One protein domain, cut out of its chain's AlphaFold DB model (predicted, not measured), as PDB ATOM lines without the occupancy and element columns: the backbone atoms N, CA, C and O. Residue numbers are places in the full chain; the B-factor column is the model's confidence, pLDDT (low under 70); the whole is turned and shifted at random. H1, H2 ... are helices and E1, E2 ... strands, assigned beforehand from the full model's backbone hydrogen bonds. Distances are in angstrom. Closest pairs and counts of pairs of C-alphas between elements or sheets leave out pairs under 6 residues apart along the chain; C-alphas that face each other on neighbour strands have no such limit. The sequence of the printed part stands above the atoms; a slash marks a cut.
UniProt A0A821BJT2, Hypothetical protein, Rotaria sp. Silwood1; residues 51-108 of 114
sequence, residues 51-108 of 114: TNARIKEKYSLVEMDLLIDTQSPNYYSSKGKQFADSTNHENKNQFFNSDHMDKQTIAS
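This is residues 51 to 108 of the 114 residues of the protein "Hypothetical protein" of Rotaria sp. Silwood1 (UniProt A0A821BJT2). A narrow three-stranded ribbon of sheet makes most of the long axis, and the helix H1 is set beyond the end of it where E2 ends and E3 begins, covering neither face. A loop, residues 91 to 102, folds back from the last residue of H1 to E3. The printed part has 58 residues with two named strands, one named helix and a third named strand, in the order E1, E2, H1, E3. The sheet's order is E1, E2, E3, antiparallel throughout, and the class is mixed, helices and strands. The whole is loose, with a radius of gyration of the C-alphas of 13.2 A, and flat, spanning 40 by 28 by 14 A.

E1, residues 51 to 56, begins at C-alpha 51 (-85.358, 76.114, 40.452) and is 17.4 A long from first to last C-alpha. E2, residues 61 to 67, measures 20.2 A. H1, residues 77 to 90, begins at C-alpha 77 (-73.277, 91.201, 47.817) and measures 20.2 A. E3, residues 103 to 107, measures 13.2 A and ends at C-alpha 107 (-96.489, 83.160, 45.653).

E1 and E2 form a hairpin, antiparallel at 174 degrees, with N 54 and O 63 within hydrogen-bond range at 2.8 A. E2, the inner strand, is antiparallel to E3 at 163 degrees, with N 66 and O 104 at 2.8 A. H1 is not on the sheet, and E1 and H1 are apart. In H1 every O i to N i+4 pair is within hydrogen-bond range.

The C-alphas farthest apart, those of Lys 58 and Pro 73, are 41.2 A from each other. The printed part has no cut. The link from H1 to E3 is long, with 12 residues. The mean pLDDT of the printed part is 90.5, and no printed residue is under 70.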
ATOM      1  N   THR A  51     -85.993  77.231  39.727       83.88
ATOM      2  CA  THR A  51     -85.358  76.114  40.452       83.88
ATOM      3  C   THR A  51     -86.354  75.192  41.119       83.88
ATOM      4  O   THR A  51     -86.084  74.002  41.258       83.88
ATOM      5  N   ASN A  52     -87.506  75.716  41.532       87.50
ATOM      6  CA  ASN A  52     -88.533  74.924  42.185       87.50
ATOM      7  C   ASN A  52     -89.924  75.496  41.897       87.50
ATOM      8  O   ASN A  52     -90.087  76.710  41.780       87.50
ATOM      9  N   ALA A  53     -90.919  74.619  41.820       90.56
ATOM     10  CA  ALA A  53     -92.324  74.974  41.710       90.56
ATOM     11  C   ALA A  53     -93.137  74.070  42.643       90.56
ATOM     12  O   ALA A  53     -92.978  72.849  42.646       90.56
ATOM     13  N   ARG A  54     -94.009  74.674  43.446       92.94
ATOM     14  CA  ARG A  54     -94.874  73.984  44.405       92.94
ATOM     15  C   ARG A  54     -96.314  74.354  44.106       92.94
ATOM     16  O   ARG A  54     -96.630  75.532  43.986       92.94
ATOM     17  N   ILE A  55     -97.184  73.354  44.009       91.38
ATOM     18  CA  ILE A  55     -98.599  73.552  43.688       91.38
ATOM     19  C   ILE A  55     -99.450  72.856  44.746       91.38
ATOM     20  O   ILE A  55     -99.277  71.673  45.030       91.38
ATOM     21  N   LYS A  56    -100.398  73.595  45.319       90.69
ATOM     22  CA  LYS A  56    -101.510  73.042  46.092       90.69
ATOM     23  C   LYS A  56    -102.738  73.010  45.190       90.69
ATOM     24  O   LYS A  56    -103.539  73.941  45.212       90.69
ATOM     25  N   GLU A  57    -102.885  71.933  44.418       83.88
ATOM     26  CA  GLU A  57    -103.889  71.814  43.344       83.88
ATOM     27  C   GLU A  57    -105.313  72.128  43.811       83.88
ATOM     28  O   GLU A  57    -106.010  72.914  43.181       83.88
ATOM     29  N   LYS A  58    -105.721  71.595  44.973       84.75
ATOM     30  CA  LYS A  58    -107.052  71.837  45.557       84.75
ATOM     31  C   LYS A  58    -107.366  73.323  45.778       84.75
ATOM     32  O   LYS A  58    -108.530  73.703  45.787       84.75
ATOM     33  N   TYR A  59    -106.341  74.136  46.013       84.25
ATOM     34  CA  TYR A  59    -106.474  75.551  46.349       84.25
ATOM     35  C   TYR A  59    -106.030  76.466  45.204       84.25
ATOM     36  O   TYR A  59    -106.068  77.681  45.369       84.25
ATOM     37  N   SER A  60    -105.572  75.891  44.084       84.94
ATOM     38  CA  SER A  60    -104.946  76.615  42.971       84.94
ATOM     39  C   SER A  60    -103.826  77.569  43.409       84.94
ATOM     40  O   SER A  60    -103.576  78.582  42.764       84.94
ATOM     41  N   LEU A  61    -103.136  77.243  44.507       90.00
ATOM     42  CA  LEU A  61    -102.021  78.042  45.011       90.00
ATOM     43  C   LEU A  61    -100.709  77.502  44.464       90.00
ATOM     44  O   LEU A  61    -100.427  76.307  44.574       90.00
ATOM     45  N   VAL A  62     -99.907  78.400  43.914       91.94
ATOM     46  CA  VAL A  62     -98.633  78.105  43.278       91.94
ATOM     47  C   VAL A  62     -97.558  78.979  43.900       91.94
ATOM     48  O   VAL A  62     -97.724  80.187  44.053       91.94
ATOM     49  N   GLU A  63     -96.434  78.366  44.230       93.81
ATOM     50  CA  GLU A  63     -95.203  79.062  44.575       93.81
ATOM     51  C   GLU A  63     -94.101  78.657  43.610       93.81
ATOM     52  O   GLU A  63     -93.987  77.485  43.245       93.81
ATOM     53  N   MET A  64     -93.267  79.613  43.221       92.19
ATOM     54  CA  MET A  64     -92.110  79.366  42.366       92.19
ATOM     55  C   MET A  64     -90.872  80.033  42.951       92.19
ATOM     56  O   MET A  64     -90.931  81.180  43.393       92.19
ATOM     57  N   ASP A  65     -89.750  79.319  42.923       93.25
ATOM     58  CA  ASP A  65     -88.444  79.829  43.326       93.25
ATOM     59  C   ASP A  65     -87.647  80.205  42.063       93.25
ATOM     60  O   ASP A  65     -87.368  79.362  41.202       93.25
ATOM     61  N   LEU A  66     -87.283  81.481  41.953       91.25
ATOM     62  CA  LEU A  66     -86.500  82.051  40.859       91.25
ATOM     63  C   LEU A  66     -85.080  82.335  41.326       91.25
ATOM     64  O   LEU A  66     -84.897  82.897  42.403       91.25
ATOM     65  N   LEU A  67     -84.085  82.014  40.505       92.00
ATOM     66  CA  LEU A  67     -82.699  82.361  40.809       92.00
ATOM     67  C   LEU A  67     -82.426  83.860  40.657       92.00
ATOM     68  O   LEU A  67     -82.951  84.527  39.764       92.00
ATOM     69  N   ILE A  68     -81.565  84.366  41.533       90.81
ATOM     70  CA  ILE A  68     -81.008  85.714  41.500       90.81
ATOM     71  C   ILE A  68     -79.536  85.599  41.114       90.81
ATOM     72  O   ILE A  68     -78.781  84.843  41.722       90.81
ATOM     73  N   ASP A  69     -79.114  86.385  40.126       91.19
ATOM     74  CA  ASP A  69     -77.700  86.509  39.782       91.19
ATOM     75  C   ASP A  69     -76.959  87.325  40.853       91.19
ATOM     76  O   ASP A  69     -77.030  88.556  40.892       91.19
ATOM     77  N   THR A  70     -76.244  86.621  41.732       93.50
ATOM     78  CA  THR A  70     -75.460  87.215  42.824       93.50
ATOM     79  C   THR A  70     -74.128  87.815  42.366       93.50
ATOM     80  O   THR A  70     -73.475  88.500  43.153       93.50
ATOM     81  N   GLN A  71     -73.722  87.572  41.114       92.94
ATOM     82  CA  GLN A  71     -72.515  88.137  40.502       92.94
ATOM     83  C   GLN A  71     -72.815  89.406  39.693       92.94
ATOM     84  O   GLN A  71     -71.896  90.109  39.267       92.94
ATOM     85  N   SER A  72     -74.097  89.719  39.492       91.94
ATOM     86  CA  SER A  72     -74.531  90.923  38.796       91.94
ATOM     87  C   SER A  72     -74.017  92.188  39.494       91.94
ATOM     88  O   SER A  72     -74.123  92.293  40.718       91.94
ATOM     89  N   PRO A  73     -73.591  93.229  38.753       94.62
ATOM     90  CA  PRO A  73     -73.270  94.530  39.348       94.62
ATOM     91  C   PRO A  73     -74.476  95.193  40.037       94.62
ATOM     92  O   PRO A  73     -74.304  96.109  40.836       94.62
ATOM     93  N   ASN A  74     -75.698  94.738  39.742       94.75
ATOM     94  CA  ASN A  74     -76.924  95.224  40.378       94.75
ATOM     95  C   ASN A  74     -77.238  94.517  41.708       94.75
ATOM     96  O   ASN A  74     -78.230  94.851  42.358       94.75
ATOM     97  N   TYR A  75     -76.432  93.533  42.107       95.62
ATOM     98  CA  TYR A  75     -76.610  92.792  43.345       95.62
ATOM     99  C   TYR A  75     -75.686  93.333  44.438       95.62
ATOM    100  O   TYR A  75     -74.472  93.422  44.272       95.62
ATOM    101  N   TYR A  76     -76.252  93.680  45.595       96.69
ATOM    102  CA  TYR A  76     -75.456  94.167  46.717       96.69
ATOM    103  C   TYR A  76     -74.961  93.006  47.590       96.69
ATOM    104  O   TYR A  76     -75.606  92.635  48.575       96.69
ATOM    105  N   SER A  77     -73.799  92.449  47.240       95.56
ATOM    106  CA  SER A  77     -73.277  91.201  47.817       95.56
ATOM    107  C   SER A  77     -73.200  91.202  49.344       95.56
ATOM    108  O   SER A  77     -73.709  90.277  49.973       95.56
ATOM    109  N   SER A  78     -72.665  92.260  49.966       96.06
ATOM    110  CA  SER A  78     -72.527  92.331  51.431       96.06
ATOM    111  C   SER A  78     -73.867  92.207  52.158       96.06
ATOM    112  O   SER A  78     -73.963  91.528  53.178       96.06
ATOM    113  N   LYS A  79     -74.920  92.829  51.621       96.31
ATOM    114  CA  LYS A  79     -76.259  92.766  52.212       96.31
ATOM    115  C   LYS A  79     -76.964  91.452  51.889       96.31
ATOM    116  O   LYS A  79     -77.628  90.886  52.751       96.31
ATOM    117  N   GLY A  80     -76.755  90.939  50.680       96.00
ATOM    118  CA  GLY A  80     -77.210  89.614  50.278       96.00
ATOM    119  C   GLY A  80     -76.676  88.497  51.174       96.00
ATOM    120  O   GLY A  80     -77.430  87.600  51.543       96.00
ATOM    121  N   LYS A  81     -75.404  88.588  51.578       95.81
ATOM    122  CA  LYS A  81     -74.779  87.674  52.537       95.81
ATOM    123  C   LYS A  81     -75.399  87.779  53.928       95.81
ATOM    124  O   LYS A  81     -75.792  86.770  54.497       95.81
ATOM    125  N   GLN A  82     -75.570  89.001  54.442       95.62
ATOM    126  CA  GLN A  82     -76.191  89.219  55.753       95.62
ATOM    127  C   GLN A  82     -77.593  88.598  55.842       95.62
ATOM    128  O   GLN A  82     -77.935  87.989  56.858       95.62
ATOM    129  N   PHE A  83     -78.406  88.746  54.792       94.75
ATOM    130  CA  PHE A  83     -79.732  88.132  54.738       94.75
ATOM    131  C   PHE A  83     -79.660  86.608  54.678       94.75
ATOM    132  O   PHE A  83     -80.364  85.952  55.440       94.75
ATOM    133  N   ALA A  84     -78.789  86.051  53.835       94.38
ATOM    134  CA  ALA A  84     -78.632  84.605  53.728       94.38
ATOM    135  C   ALA A  84     -78.182  83.967  55.042       94.38
ATOM    136  O   ALA A  84     -78.802  83.001  55.486       94.38
ATOM    137  N   ASP A  85     -77.172  84.549  55.690       93.31
ATOM    138  CA  ASP A  85     -76.674  84.093  56.987       93.31
ATOM    139  C   ASP A  85     -77.807  84.137  58.023       93.31
ATOM    140  O   ASP A  85     -78.102  83.132  58.669       93.31
ATOM    141  N   SER A  86     -78.518  85.266  58.125       93.00
ATOM    142  CA  SER A  86     -79.608  85.433  59.098       93.00
ATOM    143  C   SER A  86     -80.734  84.410  58.890       93.00
ATOM    144  O   SER A  86     -81.159  83.753  59.836       93.00
ATOM    145  N   THR A  87     -81.189  84.211  57.648       92.00
ATOM    146  CA  THR A  87     -82.269  83.263  57.329       92.00
ATOM    147  C   THR A  87     -81.849  81.803  57.505       92.00
ATOM    148  O   THR A  87     -82.643  80.991  57.985       92.00
ATOM    149  N   ASN A  88     -80.618  81.446  57.132       89.31
ATOM    150  CA  ASN A  88     -80.108  80.083  57.285       89.31
ATOM    151  C   ASN A  88     -79.822  79.733  58.753       89.31
ATOM    152  O   ASN A  88     -79.931  78.566  59.115       89.31
ATOM    153  N   HIS A  89     -79.496  80.709  59.608       85.00
ATOM    154  CA  HIS A  89     -79.328  80.480  61.046       85.00
ATOM    155  C   HIS A  89     -80.650  80.197  61.772       85.00
ATOM    156  O   HIS A  89     -80.673  79.401  62.711       85.00
ATOM    157  N   GLU A  90     -81.748  80.828  61.352       82.81
ATOM    158  CA  GLU A  90     -83.070  80.616  61.955       82.81
ATOM    159  C   GLU A  90     -83.724  79.299  61.512       82.81
ATOM    160  O   GLU A  90     -84.484  78.683  62.266       82.81
ATOM    161  N   ASN A  91     -83.428  78.839  60.296       75.12
ATOM    162  CA  ASN A  91     -84.003  77.615  59.755       75.12
ATOM    163  C   ASN A  91     -83.127  76.397  60.074       75.12
ATOM    164  O   ASN A  91     -81.936  76.364  59.791       75.12
ATOM    165  N   LYS A  92     -83.739  75.320  60.589       70.00
ATOM    166  CA  LYS A  92     -83.041  74.032  60.803       70.00
ATOM    167  C   LYS A  92     -82.507  73.412  59.503       70.00
ATOM    168  O   LYS A  92     -81.629  72.560  59.558       70.00
ATOM    169  N   ASN A  93     -83.056  73.835  58.363       75.62
ATOM    170  CA  ASN A  93     -82.624  73.460  57.025       75.62
ATOM    171  C   ASN A  93     -82.132  74.708  56.293       75.62
ATOM    172  O   ASN A  93     -82.741  75.771  56.400       75.62
ATOM    173  N   GLN A  94     -81.076  74.557  55.504       82.81
ATOM    174  CA  GLN A  94     -80.534  75.633  54.685       82.81
ATOM    175  C   GLN A  94     -81.587  76.111  53.661       82.81
ATOM    176  O   GLN A  94     -82.050  75.333  52.827       82.81
ATOM    177  N   PHE A  95     -82.003  77.378  53.758       88.12
ATOM    178  CA  PHE A  95     -83.010  77.979  52.879       88.12
ATOM    179  C   PHE A  95     -82.388  78.468  51.565       88.12
ATOM    180  O   PHE A  95     -82.934  78.187  50.497       88.12
ATOM    181  N   PHE A  96     -81.250  79.164  51.633       91.19
ATOM    182  CA  PHE A  96     -80.444  79.571  50.472       91.19
ATOM    183  C   PHE A  96     -79.287  78.599  50.265       91.19
ATOM    184  O   PHE A  96     -78.574  78.304  51.222       91.19
ATOM    185  N   ASN A  97     -79.083  78.115  49.038       85.88
ATOM    186  CA  ASN A  97     -78.076  77.082  48.759       85.88
ATOM    187  C   ASN A  97     -76.643  77.629  48.822       85.88
ATOM    188  O   ASN A  97     -75.717  76.899  49.174       85.88
ATOM    189  N   SER A  98     -76.460  78.907  48.495       90.44
ATOM    190  CA  SER A  98     -75.205  79.635  48.664       90.44
ATOM    191  C   SER A  98     -75.170  80.432  49.972       90.44
ATOM    192  O   SER A  98     -76.127  80.470  50.747       90.44
ATOM    193  N   ASP A  99     -74.043  81.097  50.215       92.69
ATOM    194  CA  ASP A  99     -73.858  82.052  51.308       92.69
ATOM    195  C   ASP A  99     -74.440  83.444  50.995       92.69
ATOM    196  O   ASP A  99     -74.165  84.411  51.702       92.69
ATOM    197  N   HIS A 100     -75.223  83.554  49.922       95.12
ATOM    198  CA  HIS A 100     -75.894  84.764  49.473       95.12
ATOM    199  C   HIS A 100     -77.378  84.475  49.219       95.12
ATOM    200  O   HIS A 100     -77.787  83.338  48.997       95.12
ATOM    201  N   MET A 101     -78.197  85.527  49.240       95.06
ATOM    202  CA  MET A 101     -79.606  85.467  48.860       95.06
ATOM    203  C   MET A 101     -79.735  85.214  47.347       95.06
ATOM    204  O   MET A 101     -79.910  86.134  46.551       95.06
ATOM    205  N   ASP A 102     -79.600  83.949  46.957       93.38
ATOM    206  CA  ASP A 102     -79.494  83.476  45.570       93.38
ATOM    207  C   ASP A 102     -80.826  83.131  44.907       93.38
ATOM    208  O   ASP A 102     -80.858  82.754  43.734       93.38
ATOM    209  N   LYS A 103     -81.937  83.272  45.629       93.62
ATOM    210  CA  LYS A 103     -83.270  83.018  45.093       93.62
ATOM    211  C   LYS A 103     -84.316  83.978  45.638       93.62
ATOM    212  O   LYS A 103     -84.203  84.497  46.746       93.62
ATOM    213  N   GLN A 104     -85.380  84.140  44.867       92.31
ATOM    214  CA  GLN A 104     -86.617  84.796  45.256       92.31
ATOM    215  C   GLN A 104     -87.769  83.803  45.124       92.31
ATOM    216  O   GLN A 104     -87.930  83.183  44.078       92.31
ATOM    217  N   THR A 105     -88.612  83.701  46.148       93.00
ATOM    218  CA  THR A 105     -89.871  82.957  46.062       93.00
ATOM    219  C   THR A 105     -91.005  83.915  45.713       93.00
ATOM    220  O   THR A 105     -91.168  84.952  46.358       93.00
ATOM    221  N   ILE A 106     -91.794  83.570  44.702       91.75
ATOM    222  CA  ILE A 106     -93.056  84.237  44.374       91.75
ATOM    223  C   ILE A 106     -94.215  83.312  44.727       91.75
ATOM    224  O   ILE A 106     -94.141  82.106  44.496       91.75
ATOM    225  N   ALA A 107     -95.280  83.881  45.282       93.00
ATOM    226  CA  ALA A 107     -96.489  83.160  45.653       93.00
ATOM    227  C   ALA A 107     -97.682  83.733  44.887       93.00
ATOM    228  O   ALA A 107     -97.775  84.947  44.695       93.00
ATOM    229  N   SER A 108     -98.581  82.861  44.438       91.56
ATOM    230  CA  SER A 108     -99.803  83.264  43.756       91.56
ATOM    231  C   SER A 108    -100.878  83.716  44.744       91.56
ATOM    232  O   SER A 108    -100.991  83.199  45.855       91.56
TER     233      SER A 108